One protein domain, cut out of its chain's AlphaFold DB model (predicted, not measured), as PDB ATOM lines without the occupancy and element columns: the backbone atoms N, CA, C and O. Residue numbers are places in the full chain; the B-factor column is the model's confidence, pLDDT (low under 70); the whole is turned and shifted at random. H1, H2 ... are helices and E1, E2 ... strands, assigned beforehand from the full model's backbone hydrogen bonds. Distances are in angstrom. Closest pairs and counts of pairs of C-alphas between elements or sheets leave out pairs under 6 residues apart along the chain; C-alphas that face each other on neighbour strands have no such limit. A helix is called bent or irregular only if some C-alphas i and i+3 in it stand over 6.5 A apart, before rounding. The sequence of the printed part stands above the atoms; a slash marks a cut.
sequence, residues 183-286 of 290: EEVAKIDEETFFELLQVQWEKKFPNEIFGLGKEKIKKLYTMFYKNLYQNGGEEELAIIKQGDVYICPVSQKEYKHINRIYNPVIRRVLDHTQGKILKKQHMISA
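What this domain is: This is residues 183 to 286 of the 290 residues of the protein "DNA-binding protein" of Bacillus sp. BB081 (UniProt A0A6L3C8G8). Three helices, H1, H2 and H3, cross one another at wide angles and make the core; H3 is the longest, and residues 274 to 286 at its far end stick out as an arm. At the opposite end of the long axis sits a small hairpin of two short strands, E1 and E2, widened by short antiparallel pairings of residues 183 to 184 with E1 and of residues 254 to 255 with E2. The printed part has 104 residues, with three named helices and two named strands in the order H1, H2, E1, E2, H3; the class is mostly helix, and the sheet, E1 - E2, is antiparallel. The whole is only just compact, close to loose, with a radius of gyration of the C-alphas of 15.4 A, and elongated, spanning 54 by 31 by 22 A.

Where its parts are: Start at Glu 183 and go on to C-alpha 190 at (227.816, 127.752, 43.701), where H1 begins; it runs over residues 190 to 204, 20.5 A long. H2 follows as residues 214 to 229, 21.9 A long. Next find E1, residues 240 to 242, and E2, residues 245 to 247, which begins at C-alpha 245 at (217.921, 135.371, 23.919). H3, residues 259 to 284, is 37.3 A long and ends at C-alpha 284 at (213.178, 107.094, 62.240). It is neither bent nor irregular, but only just: C-alphas 261 and 264 are 6.4 A apart.

How they stand to each other: Look first at residues 190 to 194 of H1, which alone touch H2; the closest C-alphas are those of Glu 190 and Tyr 221, 6.6 A apart, and the lines are about perpendicular at 85 degrees. Residues 196 to 200 of H1 touch residues 263 to 267 of H3, closest at the C-alphas of Leu 197 and Ile 266, 6.4 A. These two run the same way at a steep tilt of 69.6 degrees, only just short of about perpendicular. H2 touches residues 265 to 270 of H3, closest at the C-alphas of Phe 224 and Val 269, 6.2 A, at a steep tilt of 50 degrees, opposite ways. The hairpin E1 and E2 is antiparallel at 147 degrees; N 247 and O 240, at 2.7 A, and N 242 and O 245, at 2.9 A, are within hydrogen-bond range. H1 is apart from E1 and E2. In H1 and H2 every O i to N i+4 pair is within hydrogen-bond range; in H3, 18 of 22 are.

The domain as a whole: The two C-alphas farthest apart are those of Gly 243 and Ala 286, 56.1 A. The printed part has no cut. The link from E2 to H3 is long, with 11 residues. Mean pLDDT of the printed part is 75.3; it is under 70 at residue 211, residues 231 to 235 and residues 272 to 286.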
ATOM      1  N   GLU A 183     227.207 132.841  21.535       81.44
ATOM      2  CA  GLU A 183     228.158 132.942  22.651       81.44
ATOM      3  C   GLU A 183     227.799 131.919  23.729       81.44
ATOM      4  O   GLU A 183     226.648 131.837  24.153       81.44
ATOM      5  N   GLU A 184     228.770 131.144  24.208       84.31
ATOM      6  CA  GLU A 184     228.548 130.260  25.353       84.31
ATOM      7  C   GLU A 184     228.483 131.073  26.646       84.31
ATOM      8  O   GLU A 184     229.363 131.880  26.956       84.31
ATOM      9  N   VAL A 185     227.422 130.861  27.421       82.88
ATOM     10  CA  VAL A 185     227.236 131.542  28.699       82.88
ATOM     11  C   VAL A 185     228.013 130.819  29.787       82.88
ATOM     12  O   VAL A 185     227.895 129.603  29.950       82.88
ATOM     13  N   ALA A 186     228.763 131.593  30.576       82.12
ATOM     14  CA  ALA A 186     229.464 131.088  31.748       82.12
ATOM     15  C   ALA A 186     228.502 130.337  32.682       82.12
ATOM     16  O   ALA A 186     227.388 130.789  32.965       82.12
ATOM     17  N   LYS A 187     228.947 129.174  33.156       85.06
ATOM     18  CA  LYS A 187     228.178 128.346  34.085       85.06
ATOM     19  C   LYS A 187     227.981 129.110  35.393       85.06
ATOM     20  O   LYS A 187     228.893 129.790  35.859       85.06
ATOM     21  N   ILE A 188     226.786 128.993  35.962       87.31
ATOM     22  CA  ILE A 188     226.470 129.585  37.263       87.31
ATOM     23  C   ILE A 188     227.373 128.977  38.341       87.31
ATOM     24  O   ILE A 188     227.554 127.762  38.374       87.31
ATOM     25  N   ASP A 189     227.948 129.813  39.198       85.44
ATOM     26  CA  ASP A 189     228.756 129.373  40.333       85.44
ATOM     27  C   ASP A 189     227.882 128.917  41.524       85.44
ATOM     28  O   ASP A 189     226.659 129.080  41.540       85.44
ATOM     29  N   GLU A 190     228.513 128.308  42.531       83.50
ATOM     30  CA  GLU A 190     227.816 127.752  43.701       83.50
ATOM     31  C   GLU A 190     227.151 128.837  44.574       83.50
ATOM     32  O   GLU A 190     226.117 128.566  45.187       83.50
ATOM     33  N   GLU A 191     227.696 130.057  44.607       84.88
ATOM     34  CA  GLU A 191     227.177 131.185  45.393       84.88
ATOM     35  C   GLU A 191     225.922 131.773  44.733       84.88
ATOM     36  O   GLU A 191     224.863 131.831  45.360       84.88
ATOM     37  N   THR A 192     225.978 132.053  43.430       84.31
ATOM     38  CA  THR A 192     224.812 132.500  42.651       84.31
ATOM     39  C   THR A 192     223.709 131.429  42.630       84.31
ATOM     40  O   THR A 192     222.515 131.737  42.709       84.31
ATOM     41  N   PHE A 193     224.073 130.141  42.570       88.31
ATOM     42  CA  PHE A 193     223.104 129.049  42.713       88.31
ATOM     43  C   PHE A 193     222.438 129.052  44.093       88.31
ATOM     44  O   PHE A 193     221.227 128.845  44.182       88.31
ATOM     45  N   PHE A 194     223.209 129.274  45.159       84.00
ATOM     46  CA  PHE A 194     222.698 129.320  46.525       84.00
ATOM     47  C   PHE A 194     221.671 130.444  46.717       84.00
ATOM     48  O   PHE A 194     220.609 130.192  47.288       84.00
ATOM     49  N   GLU A 195     221.924 131.635  46.172       87.19
ATOM     50  CA  GLU A 195     220.966 132.748  46.210       87.19
ATOM     51  C   GLU A 195     219.645 132.387  45.513       87.19
ATOM     52  O   GLU A 195     218.557 132.556  46.075       87.19
ATOM     53  N   LEU A 196     219.717 131.812  44.307       88.00
ATOM     54  CA  LEU A 196     218.523 131.371  43.579       88.00
ATOM     55  C   LEU A 196     217.784 130.250  44.320       88.00
ATOM     56  O   LEU A 196     216.551 130.234  44.345       88.00
ATOM     57  N   LEU A 197     218.519 129.322  44.934       85.62
ATOM     58  CA  LEU A 197     217.971 128.232  45.735       85.62
ATOM     59  C   LEU A 197     217.204 128.762  46.950       85.62
ATOM     60  O   LEU A 197     216.096 128.290  47.203       85.62
ATOM     61  N   GLN A 198     217.757 129.748  47.660       83.00
ATOM     62  CA  GLN A 198     217.104 130.378  48.806       83.00
ATOM     63  C   GLN A 198     215.798 131.063  48.387       83.00
ATOM     64  O   GLN A 198     214.753 130.803  48.983       83.00
ATOM     65  N   VAL A 199     215.815 131.833  47.293       85.75
ATOM     66  CA  VAL A 199     214.601 132.479  46.762       85.75
ATOM     67  C   VAL A 199     213.537 131.446  46.371       85.75
ATOM     68  O   VAL A 199     212.347 131.665  46.599       85.75
ATOM     69  N   GLN A 200     213.924 130.317  45.766       83.88
ATOM     70  CA  GLN A 200     212.959 129.256  45.450       83.88
ATOM     71  C   GLN A 200     212.464 128.522  46.703       83.88
ATOM     72  O   GLN A 200     211.316 128.076  46.714       83.88
ATOM     73  N   TRP A 201     213.288 128.404  47.746       80.25
ATOM     74  CA  TRP A 201     212.894 127.802  49.015       80.25
ATOM     75  C   TRP A 201     211.864 128.654  49.746       80.25
ATOM     76  O   TRP A 201     210.805 128.142  50.077       80.25
ATOM     77  N   GLU A 202     212.122 129.949  49.931       81.12
ATOM     78  CA  GLU A 202     211.201 130.875  50.610       81.12
ATOM     79  C   GLU A 202     209.841 130.941  49.906       81.12
ATOM     80  O   GLU A 202     208.795 130.968  50.549       81.12
ATOM     81  N   LYS A 203     209.832 130.881  48.568       79.44
ATOM     82  CA  LYS A 203     208.587 130.828  47.783       79.44
ATOM     83  C   LYS A 203     207.795 129.545  47.994       79.44
ATOM     84  O   LYS A 203     206.573 129.563  47.899       79.44
ATOM     85  N   LYS A 204     208.487 128.428  48.203       74.88
ATOM     86  CA  LYS A 204     207.871 127.106  48.313       74.88
ATOM     87  C   LYS A 204     207.502 126.751  49.754       74.88
ATOM     88  O   LYS A 204     206.504 126.077  49.977       74.88
ATOM     89  N   PHE A 205     208.286 127.234  50.709       76.81
ATOM     90  CA  PHE A 205     208.153 126.997  52.141       76.81
ATOM     91  C   PHE A 205     208.208 128.334  52.896       76.81
ATOM     92  O   PHE A 205     209.155 128.586  53.639       76.81
ATOM     93  N   PRO A 206     207.195 129.205  52.737       72.19
ATOM     94  CA  PRO A 206     207.199 130.547  53.331       72.19
ATOM     95  C   PRO A 206     207.254 130.550  54.868       72.19
ATOM     96  O   PRO A 206     207.616 131.556  55.467       72.19
ATOM     97  N   ASN A 207     206.928 129.419  55.505       71.19
ATOM     98  CA  ASN A 207     206.916 129.255  56.958       71.19
ATOM     99  C   ASN A 207     208.126 128.467  57.501       71.19
ATOM    100  O   ASN A 207     208.183 128.204  58.702       71.19
ATOM    101  N   GLU A 208     209.076 128.059  56.653       72.50
ATOM    102  CA  GLU A 208     210.269 127.320  57.081       72.50
ATOM    103  C   GLU A 208     211.518 128.199  57.024       72.50
ATOM    104  O   GLU A 208     211.808 128.843  56.017       72.50
ATOM    105  N   ILE A 209     212.315 128.172  58.094       71.19
ATOM    106  CA  ILE A 209     213.623 128.828  58.101       71.19
ATOM    107  C   ILE A 209     214.549 128.053  57.167       71.19
ATOM    108  O   ILE A 209     214.770 126.850  57.340       71.19
ATOM    109  N   PHE A 210     215.128 128.751  56.192       71.62
ATOM    110  CA  PHE A 210     216.114 128.170  55.295       71.62
ATOM    111  C   PHE A 210     217.363 127.735  56.080       71.62
ATOM    112  O   PHE A 210     218.162 128.553  56.530       71.62
ATOM    113  N   GLY A 211     217.508 126.421  56.275       67.06
ATOM    114  CA  GLY A 211     218.511 125.823  57.165       67.06
ATOM    115  C   GLY A 211     219.303 124.685  56.522       67.06
ATOM    116  O   GLY A 211     219.573 123.666  57.163       67.06
ATOM    117  N   LEU A 212     219.641 124.792  55.234       73.31
ATOM    118  CA  LEU A 212     220.444 123.771  54.557       73.31
ATOM    119  C   LEU A 212     221.931 123.929  54.906       73.31
ATOM    120  O   LEU A 212     222.543 124.959  54.656       73.31
ATOM    121  N   GLY A 213     222.545 122.876  55.455       73.88
ATOM    122  CA  GLY A 213     223.995 122.847  55.672       73.88
ATOM    123  C   GLY A 213     224.779 122.871  54.352       73.88
ATOM    124  O   GLY A 213     224.318 122.327  53.346       73.88
ATOM    125  N   LYS A 214     225.999 123.431  54.372       77.50
ATOM    126  CA  LYS A 214     226.888 123.580  53.195       77.50
ATOM    127  C   LYS A 214     227.040 122.297  52.367       77.50
ATOM    128  O   LYS A 214     227.000 122.327  51.144       77.50
ATOM    129  N   GLU A 215     227.129 121.140  53.024       78.88
ATOM    130  CA  GLU A 215     227.258 119.848  52.339       78.88
ATOM    131  C   GLU A 215     225.997 119.443  51.550       78.88
ATOM    132  O   GLU A 215     226.088 118.788  50.510       78.88
ATOM    133  N   LYS A 216     224.803 119.837  52.017       80.25
ATOM    134  CA  LYS A 216     223.543 119.611  51.291       80.25
ATOM    135  C   LYS A 216     223.437 120.542  50.089       80.25
ATOM    136  O   LYS A 216     223.063 120.074  49.020       80.25
ATOM    137  N   ILE A 217     223.813 121.810  50.247       81.06
ATOM    138  CA  ILE A 217     223.832 122.796  49.154       81.06
ATOM    139  C   ILE A 217     224.732 122.304  48.022       81.06
ATOM    140  O   ILE A 217     224.283 122.226  46.883       81.06
ATOM    141  N   LYS A 218     225.931 121.812  48.348       83.88
ATOM    142  CA  LYS A 218     226.855 121.241  47.361       83.88
ATOM    143  C   LYS A 218     226.278 120.032  46.614       83.88
ATOM    144  O   LYS A 218     226.477 119.875  45.407       83.88
ATOM    145  N   LYS A 219     225.518 119.172  47.307       83.19
ATOM    146  CA  LYS A 219     224.807 118.036  46.684       83.19
ATOM    147  C   LYS A 219     223.696 118.512  45.746       83.19
ATOM    148  O   LYS A 219     223.571 117.970  44.650       83.19
ATOM    149  N   LEU A 220     222.927 119.525  46.146       84.56
ATOM    150  CA  LEU A 220     221.885 120.129  45.310       84.56
ATOM    151  C   LEU A 220     222.483 120.809  44.079       84.56
ATOM    152  O   LEU A 220     222.003 120.574  42.976       84.56
ATOM    153  N   TYR A 221     223.568 121.559  44.249       85.62
ATOM    154  CA  TYR A 221     224.304 122.176  43.151       85.62
ATOM    155  C   TYR A 221     224.802 121.124  42.154       85.62
ATOM    156  O   TYR A 221     224.607 121.263  40.951       85.62
ATOM    157  N   THR A 222     225.336 120.001  42.647       84.75
ATOM    158  CA  THR A 222     225.757 118.884  41.786       84.75
ATOM    159  C   THR A 222     224.579 118.281  41.008       84.75
ATOM    160  O   THR A 222     224.710 117.985  39.824       84.75
ATOM    161  N   MET A 223     223.416 118.096  41.644       83.75
ATOM    162  CA  MET A 223     222.211 117.596  40.961       83.75
ATOM    163  C   MET A 223     221.689 118.588  39.921       83.75
ATOM    164  O   MET A 223     221.329 118.188  38.818       83.75
ATOM    165  N   PHE A 224     221.677 119.874  40.260       87.75
ATOM    166  CA  PHE A 224     221.322 120.950  39.346       87.75
ATOM    167  C   PHE A 224     222.238 120.959  38.120       87.75
ATOM    168  O   PHE A 224     221.747 120.948  36.994       87.75
ATOM    169  N   TYR A 225     223.550 120.884  38.344       84.38
ATOM    170  CA  TYR A 225     224.547 120.870  37.283       84.38
ATOM    171  C   TYR A 225     224.336 119.686  36.334       84.38
ATOM    172  O   TYR A 225     224.284 119.868  35.120       84.38
ATOM    173  N   LYS A 226     224.124 118.481  36.876       83.06
ATOM    174  CA  LYS A 226     223.842 117.283  36.071       83.06
ATOM    175  C   LYS A 226     222.559 117.416  35.251       83.06
ATOM    176  O   LYS A 226     222.547 117.093  34.066       83.06
ATOM    177  N   ASN A 227     221.490 117.909  35.872       80.38
ATOM    178  CA  ASN A 227     220.188 118.035  35.223       80.38
ATOM    179  C   ASN A 227     220.179 119.080  34.103       80.38
ATOM    180  O   ASN A 227     219.405 118.940  33.162       80.38
ATOM    181  N   LEU A 228     220.997 120.128  34.216       82.31
ATOM    182  CA  LEU A 228     221.022 121.217  33.245       82.31
ATOM    183  C   LEU A 228     222.089 121.036  32.163       82.31
ATOM    184  O   LEU A 228     221.827 121.355  31.009       82.31
ATOM    185  N   TYR A 229     223.272 120.535  32.518       80.31
ATOM    186  CA  TYR A 229     224.422 120.498  31.611       80.31
ATOM    187  C   TYR A 229     224.801 119.092  31.134       80.31
ATOM    188  O   TYR A 229     225.636 118.992  30.249       80.31
ATOM    189  N   GLN A 230     224.239 118.010  31.688       75.75
ATOM    190  CA  GLN A 230     224.639 116.642  31.304       75.75
ATOM    191  C   GLN A 230     223.482 115.771  30.795       75.75
ATOM    192  O   GLN A 230     223.732 114.859  30.022       75.75
ATOM    193  N   ASN A 231     222.226 116.026  31.191       63.16
ATOM    194  CA  ASN A 231     220.995 115.373  30.694       63.16
ATOM    195  C   ASN A 231     221.106 113.866  30.316       63.16
ATOM    196  O   ASN A 231     220.512 113.419  29.341       63.16
ATOM    197  N   GLY A 232     221.871 113.076  31.080       58.62
ATOM    198  CA  GLY A 232     222.045 111.630  30.871       58.62
ATOM    199  C   GLY A 232     223.142 111.186  29.886       58.62
ATOM    200  O   GLY A 232     223.341 109.979  29.764       58.62
ATOM    201  N   GLY A 233     223.860 112.104  29.228       58.12
ATOM    202  CA  GLY A 233     225.003 111.821  28.342       58.12
ATOM    203  C   GLY A 233     226.373 112.152  28.962       58.12
ATOM    204  O   GLY A 233     226.451 112.743  30.038       58.12
ATOM    205  N   GLU A 234     227.461 111.758  28.285       57.16
ATOM    206  CA  GLU A 234     228.848 112.090  28.683       57.16
ATOM    207  C   GLU A 234     229.289 113.497  28.234       57.16
ATOM    208  O   GLU A 234     230.267 114.032  28.757       57.16
ATOM    209  N   GLU A 235     228.567 114.119  27.299       65.75
ATOM    210  CA  GLU A 235     228.902 115.436  26.757       65.75
ATOM    211  C   GLU A 235     228.342 116.569  27.630       65.75
ATOM    212  O   GLU A 235     227.165 116.581  27.997       65.75
ATOM    213  N   GLU A 236     229.194 117.542  27.968       74.25
ATOM    214  CA  GLU A 236     228.761 118.750  28.666       74.25
ATOM    215  C   GLU A 236     228.089 119.718  27.691       74.25
ATOM    216  O   GLU A 236     228.718 120.265  26.787       74.25
ATOM    217  N   LEU A 237     226.806 119.968  27.919       79.94
ATOM    218  CA  LEU A 237     226.032 120.968  27.206       79.94
ATOM    219  C   LEU A 237     226.280 122.361  27.803       79.94
ATOM    220  O   LEU A 237     226.577 122.504  28.991       79.94
ATOM    221  N   ALA A 238     226.098 123.403  26.994       82.81
ATOM    222  CA  ALA A 238     226.223 124.798  27.413       82.81
ATOM    223  C   ALA A 238     224.949 125.590  27.094       82.81
ATOM    224  O   ALA A 238     224.237 125.303  26.133       82.81
ATOM    225  N   ILE A 239     224.661 126.613  27.904       86.25
ATOM    226  CA  ILE A 239     223.639 127.607  27.560       86.25
ATOM    227  C   ILE A 239     224.239 128.518  26.497       86.25
ATOM    228  O   ILE A 239     225.298 129.104  26.716       86.25
ATOM    229  N   ILE A 240     223.549 128.659  25.372       86.88
ATOM    230  CA  ILE A 240     224.005 129.497  24.263       86.88
ATOM    231  C   ILE A 240     223.223 130.805  24.300       86.88
ATOM    232  O   ILE A 240     221.996 130.802  24.316       86.88
ATOM    233  N   LYS A 241     223.913 131.940  24.306       85.19
ATOM    234  CA  LYS A 241     223.318 133.255  24.093       85.19
ATOM    235  C   LYS A 241     223.396 133.602  22.610       85.19
ATOM    236  O   LYS A 241     224.472 133.589  22.017       85.19
ATOM    237  N   GLN A 242     222.251 133.922  22.023       84.31
ATOM    238  CA  GLN A 242     222.120 134.327  20.629       84.31
ATOM    239  C   GLN A 242     221.402 135.681  20.603       84.31
ATOM    240  O   GLN A 242     220.191 135.762  20.782       84.31
ATOM    241  N   GLY A 243     222.154 136.776  20.464       80.88
ATOM    242  CA  GLY A 243     221.600 138.132  20.592       80.88
ATOM    243  C   GLY A 243     221.029 138.403  21.994       80.88
ATOM    244  O   GLY A 243     221.753 138.304  22.986       80.88
ATOM    245  N   ASP A 244     219.734 138.725  22.075       81.50
ATOM    246  CA  ASP A 244     219.013 139.031  23.326       81.50
ATOM    247  C   ASP A 244     218.322 137.810  23.966       81.50
ATOM    248  O   ASP A 244     217.580 137.947  24.945       81.50
ATOM    249  N   VAL A 245     218.541 136.607  23.425       85.12
ATOM    250  CA  VAL A 245     217.921 135.371  23.919       85.12
ATOM    251  C   VAL A 245     218.952 134.338  24.374       85.12
ATOM    252  O   VAL A 245     220.081 134.279  23.893       85.12
ATOM    253  N   TYR A 246     218.536 133.521  25.338       82.00
ATOM    254  CA  TYR A 246     219.272 132.407  25.922       82.00
ATOM    255  C   TYR A 246     218.620 131.095  25.497       82.00
ATOM    256  O   TYR A 246     217.444 130.870  25.780       82.00
ATOM    257  N   ILE A 247     219.381 130.219  24.862       82.81
ATOM    258  CA  ILE A 247     218.952 128.898  24.418       82.81
ATOM    259  C   ILE A 247     219.297 127.892  25.511       82.81
ATOM    260  O   ILE A 247     220.451 127.767  25.935       82.81
ATOM    261  N   CYS A 248     218.276 127.190  25.993       81.12
ATOM    262  CA  CYS A 248     218.448 126.147  26.992       81.12
ATOM    263  C   CYS A 248     219.074 124.890  26.362       81.12
ATOM    264  O   CYS A 248     218.513 124.378  25.393       81.12
ATOM    265  N   PRO A 249     220.150 124.326  26.937       78.31
ATOM    266  CA  PRO A 249     220.818 123.144  26.389       78.31
ATOM    267  C   PRO A 249     219.913 121.908  26.313       78.31
ATOM    268  O   PRO A 249     220.026 121.107  25.391       78.31
ATOM    269  N   VAL A 250     219.002 121.756  27.277       73.12
ATOM    270  CA  VAL A 250     218.149 120.565  27.403       73.12
ATOM    271  C   VAL A 250     216.899 120.664  26.536       73.12
ATOM    272  O   VAL A 250     216.501 119.685  25.918       73.12
ATOM    273  N   SER A 251     216.254 121.834  26.508       72.38
ATOM    274  CA  SER A 251     214.970 122.013  25.818       72.38
ATOM    275  C   SER A 251     215.085 122.675  24.451       72.38
ATOM    276  O   SER A 251     214.074 122.770  23.762       72.38
ATOM    277  N   GLN A 252     216.260 123.206  24.091       75.44
ATOM    278  CA  GLN A 252     216.513 123.987  22.872       75.44
ATOM    279  C   GLN A 252     215.573 125.201  22.679       75.44
ATOM    280  O   GLN A 252     215.596 125.851  21.640       75.44
ATOM    281  N   LYS A 253     214.762 125.556  23.691       74.75
ATOM    282  CA  LYS A 253     213.875 126.730  23.681       74.75
ATOM    283  C   LYS A 253     214.664 128.005  23.995       74.75
ATOM    284  O   LYS A 253     215.587 127.997  24.815       74.75
ATOM    285  N   GLU A 254     214.227 129.108  23.395       81.38
ATOM    286  CA  GLU A 254     214.751 130.456  23.617       81.38
ATOM    287  C   GLU A 254     214.065 131.151  24.798       81.38
ATOM    288  O   GLU A 254     212.840 131.153  24.947       81.38
ATOM    289  N   TYR A 255     214.859 131.810  25.634       78.25
ATOM    290  CA  TYR A 255     214.398 132.545  26.801       78.25
ATOM    291  C   TYR A 255     214.991 133.947  26.812       78.25
ATOM    292  O   TYR A 255     216.192 134.125  26.671       78.25
ATOM    293  N   LYS A 256     214.170 134.958  27.109       84.62
ATOM    294  CA  LYS A 256     214.656 136.341  27.292       84.62
ATOM    295  C   LYS A 256     215.543 136.528  28.530       84.62
ATOM    296  O   LYS A 256     216.287 137.494  28.620       84.62
ATOM    297  N   HIS A 257     215.441 135.630  29.511       82.38
ATOM    298  CA  HIS A 257     216.191 135.721  30.763       82.38
ATOM    299  C   HIS A 257     216.698 134.350  31.187       82.38
ATOM    300  O   HIS A 257     215.918 133.400  31.271       82.38
ATOM    301  N   ILE A 258     217.973 134.281  31.564       81.56
ATOM    302  CA  ILE A 258     218.642 133.043  31.972       81.56
ATOM    303  C   ILE A 258     218.008 132.381  33.209       81.56
ATOM    304  O   ILE A 258     217.902 131.162  33.285       81.56
ATOM    305  N   ASN A 259     217.441 133.167  34.131       84.44
ATOM    306  CA  ASN A 259     216.757 132.636  35.319       84.44
ATOM    307  C   ASN A 259     215.495 131.824  34.982       84.44
ATOM    308  O   ASN A 259     215.046 131.021  35.804       84.44
ATOM    309  N   ARG A 260     214.920 131.993  33.780       83.31
ATOM    310  CA  ARG A 260     213.815 131.145  33.297       83.31
ATOM    311  C   ARG A 260     214.278 129.727  32.955       83.31
ATOM    312  O   ARG A 260     213.447 128.827  32.949       83.31
ATOM    313  N   ILE A 261     215.579 129.537  32.734       85.19
ATOM    314  CA  ILE A 261     216.221 128.233  32.557       85.19
ATOM    315  C   ILE A 261     216.580 127.643  33.928       85.19
ATOM    316  O   ILE A 261     216.267 126.488  34.207       85.19
ATOM    317  N   TYR A 262     217.172 128.442  34.822       85.88
ATOM    318  CA  TYR A 262     217.649 127.959  36.124       85.88
ATOM    319  C   TYR A 262     216.530 127.574  37.100       85.88
ATOM    320  O   TYR A 262     216.547 126.480  37.665       85.88
ATOM    321  N   ASN A 263     215.531 128.441  37.289       86.44
ATOM    322  CA  ASN A 263     214.525 128.267  38.343       86.44
ATOM    323  C   ASN A 263     213.719 126.955  38.242       86.44
ATOM    324  O   ASN A 263     213.529 126.308  39.275       86.44
ATOM    325  N   PRO A 264     213.264 126.507  37.053       82.69
ATOM    326  CA  PRO A 264     212.569 125.226  36.930       82.69
ATOM    327  C   PRO A 264     213.433 124.025  37.334       82.69
ATOM    328  O   PRO A 264     212.936 123.097  37.971       82.69
ATOM    329  N   VAL A 265     214.729 124.045  37.001       83.62
ATOM    330  CA  VAL A 265     215.657 122.960  37.357       83.62
ATOM    331  C   VAL A 265     215.916 122.949  38.863       83.62
ATOM    332  O   VAL A 265     215.856 121.887  39.484       83.62
ATOM    333  N   ILE A 266     216.118 124.124  39.468       84.50
ATOM    334  CA  ILE A 266     216.284 124.286  40.920       84.50
ATOM    335  C   ILE A 266     215.074 123.716  41.676       84.50
ATOM    336  O   ILE A 266     215.248 122.971  42.641       84.50
ATOM    337  N   ARG A 267     213.846 123.989  41.212       82.44
ATOM    338  CA  ARG A 267     212.619 123.450  41.830       82.44
ATOM    339  C   ARG A 267     212.566 121.925  41.798       82.44
ATOM    340  O   ARG A 267     212.345 121.322  42.842       82.44
ATOM    341  N   ARG A 268     212.858 121.296  40.653       79.19
ATOM    342  CA  ARG A 268     212.903 119.823  40.554       79.19
ATOM    343  C   ARG A 268     213.949 119.211  41.476       79.19
ATOM    344  O   ARG A 268     213.722 118.165  42.081       79.19
ATOM    345  N   VAL A 269     215.110 119.852  41.576       83.19
ATOM    346  CA  VAL A 269     216.177 119.413  42.478       83.19
ATOM    347  C   VAL A 269     215.697 119.474  43.932       83.19
ATOM    348  O   VAL A 269     215.880 118.494  44.653       83.19
ATOM    349  N   LEU A 270     214.993 120.544  44.324       80.06
ATOM    350  CA  LEU A 270     214.340 120.657  45.634       80.06
ATOM    351  C   LEU A 270     213.297 119.549  45.871       80.06
ATOM    352  O   LEU A 270     213.348 118.898  46.920       80.06
ATOM    353  N   ASP A 271     212.420 119.278  44.897       75.69
ATOM    354  CA  ASP A 271     211.407 118.207  44.945       75.69
ATOM    355  C   ASP A 271     212.019 116.817  45.171       75.69
ATOM    356  O   ASP A 271     211.606 116.068  46.064       75.69
ATOM    357  N   HIS A 272     213.080 116.488  44.429       68.38
ATOM    358  CA  HIS A 272     213.790 115.218  44.589       68.38
ATOM    359  C   HIS A 272     214.424 115.057  45.977       68.38
ATOM    360  O   HIS A 272     214.510 113.934  46.490       68.38
ATOM    361  N   THR A 273     214.868 116.146  46.607       65.56
ATOM    362  CA  THR A 273     215.373 116.094  47.985       65.56
ATOM    363  C   THR A 273     214.275 115.918  49.021       65.56
ATOM    364  O   THR A 273     214.488 115.166  49.975       65.56
ATOM    365  N   GLN A 274     213.102 116.529  48.846       59.34
ATOM    366  CA  GLN A 274     211.991 116.379  49.790       59.34
ATOM    367  C   GLN A 274     211.485 114.926  49.826       59.34
ATOM    368  O   GLN A 274     211.290 114.372  50.909       59.34
ATOM    369  N   GLY A 275     211.447 114.243  48.672       52.22
ATOM    370  CA  GLY A 275     211.149 112.807  48.588       52.22
ATOM    371  C   GLY A 275     212.144 111.895  49.329       52.22
ATOM    372  O   GLY A 275     211.789 110.785  49.724       52.22
ATOM    373  N   LYS A 276     213.382 112.351  49.572       49.06
ATOM    374  CA  LYS A 276     214.390 111.634  50.385       49.06
ATOM    375  C   LYS A 276     214.384 112.053  51.861       49.06
ATOM    376  O   LYS A 276     214.740 111.240  52.713       49.06
ATOM    377  N   ILE A 277     213.986 113.287  52.173       47.44
ATOM    378  CA  ILE A 277     213.911 113.821  53.545       47.44
ATOM    379  C   ILE A 277     212.658 113.296  54.268       47.44
ATOM    380  O   ILE A 277     212.789 112.788  55.382       47.44
ATOM    381  N   LEU A 278     211.490 113.284  53.611       41.78
ATOM    382  CA  LEU A 278     210.248 112.705  54.155       41.78
ATOM    383  C   LEU A 278     210.361 111.186  54.375       41.78
ATOM    384  O   LEU A 278     209.905 110.670  55.394       41.78
ATOM    385  N   LYS A 279     211.056 110.461  53.483       42.25
ATOM    386  CA  LYS A 279     211.331 109.022  53.672       42.25
ATOM    387  C   LYS A 279     212.229 108.736  54.881       42.25
ATOM    388  O   LYS A 279     212.027 107.731  55.552       42.25
ATOM    389  N   LYS A 280     213.189 109.614  55.200       42.09
ATOM    390  CA  LYS A 280     214.034 109.457  56.398       42.09
ATOM    391  C   LYS A 280     213.295 109.784  57.698       42.09
ATOM    392  O   LYS A 280     213.523 109.095  58.684       42.09
ATOM    393  N   GLN A 281     212.397 110.770  57.706       40.91
ATOM    394  CA  GLN A 281     211.580 111.064  58.892       40.91
ATOM    395  C   GLN A 281     210.572 109.943  59.200       40.91
ATOM    396  O   GLN A 281     210.382 109.612  60.367       40.91
ATOM    397  N   HIS A 282     210.017 109.278  58.180       37.59
ATOM    398  CA  HIS A 282     209.147 108.114  58.387       37.59
ATOM    399  C   HIS A 282     209.883 106.831  58.814       37.59
ATOM    400  O   HIS A 282     209.290 106.021  59.517       37.59
ATOM    401  N   MET A 283     211.164 106.644  58.463       35.88
ATOM    402  CA  MET A 283     211.937 105.484  58.944       35.88
ATOM    403  C   MET A 283     212.418 105.638  60.395       35.88
ATOM    404  O   MET A 283     212.389 104.665  61.139       35.88
ATOM    405  N   ILE A 284     212.768 106.852  60.840       41.16
ATOM    406  CA  ILE A 284     213.178 107.094  62.240       41.16
ATOM    407  C   ILE A 284     211.988 106.930  63.211       41.16
ATOM    408  O   ILE A 284     212.173 106.559  64.366       41.16
ATOM    409  N   SER A 285     210.754 107.154  62.743       41.72
ATOM    410  CA  SER A 285     209.548 106.929  63.553       41.72
ATOM    411  C   SER A 285     209.106 105.461  63.624       41.72
ATOM    412  O   SER A 285     208.297 105.137  64.488       41.72
ATOM    413  N   ALA A 286     209.597 104.588  62.737       38.28
ATOM    414  CA  ALA A 286     209.224 103.171  62.706       38.28
ATOM    415  C   ALA A 286     210.204 102.271  63.483       38.28
ATOM    416  O   ALA A 286     209.797 101.229  63.977       38.28
TER     417      ALA A 286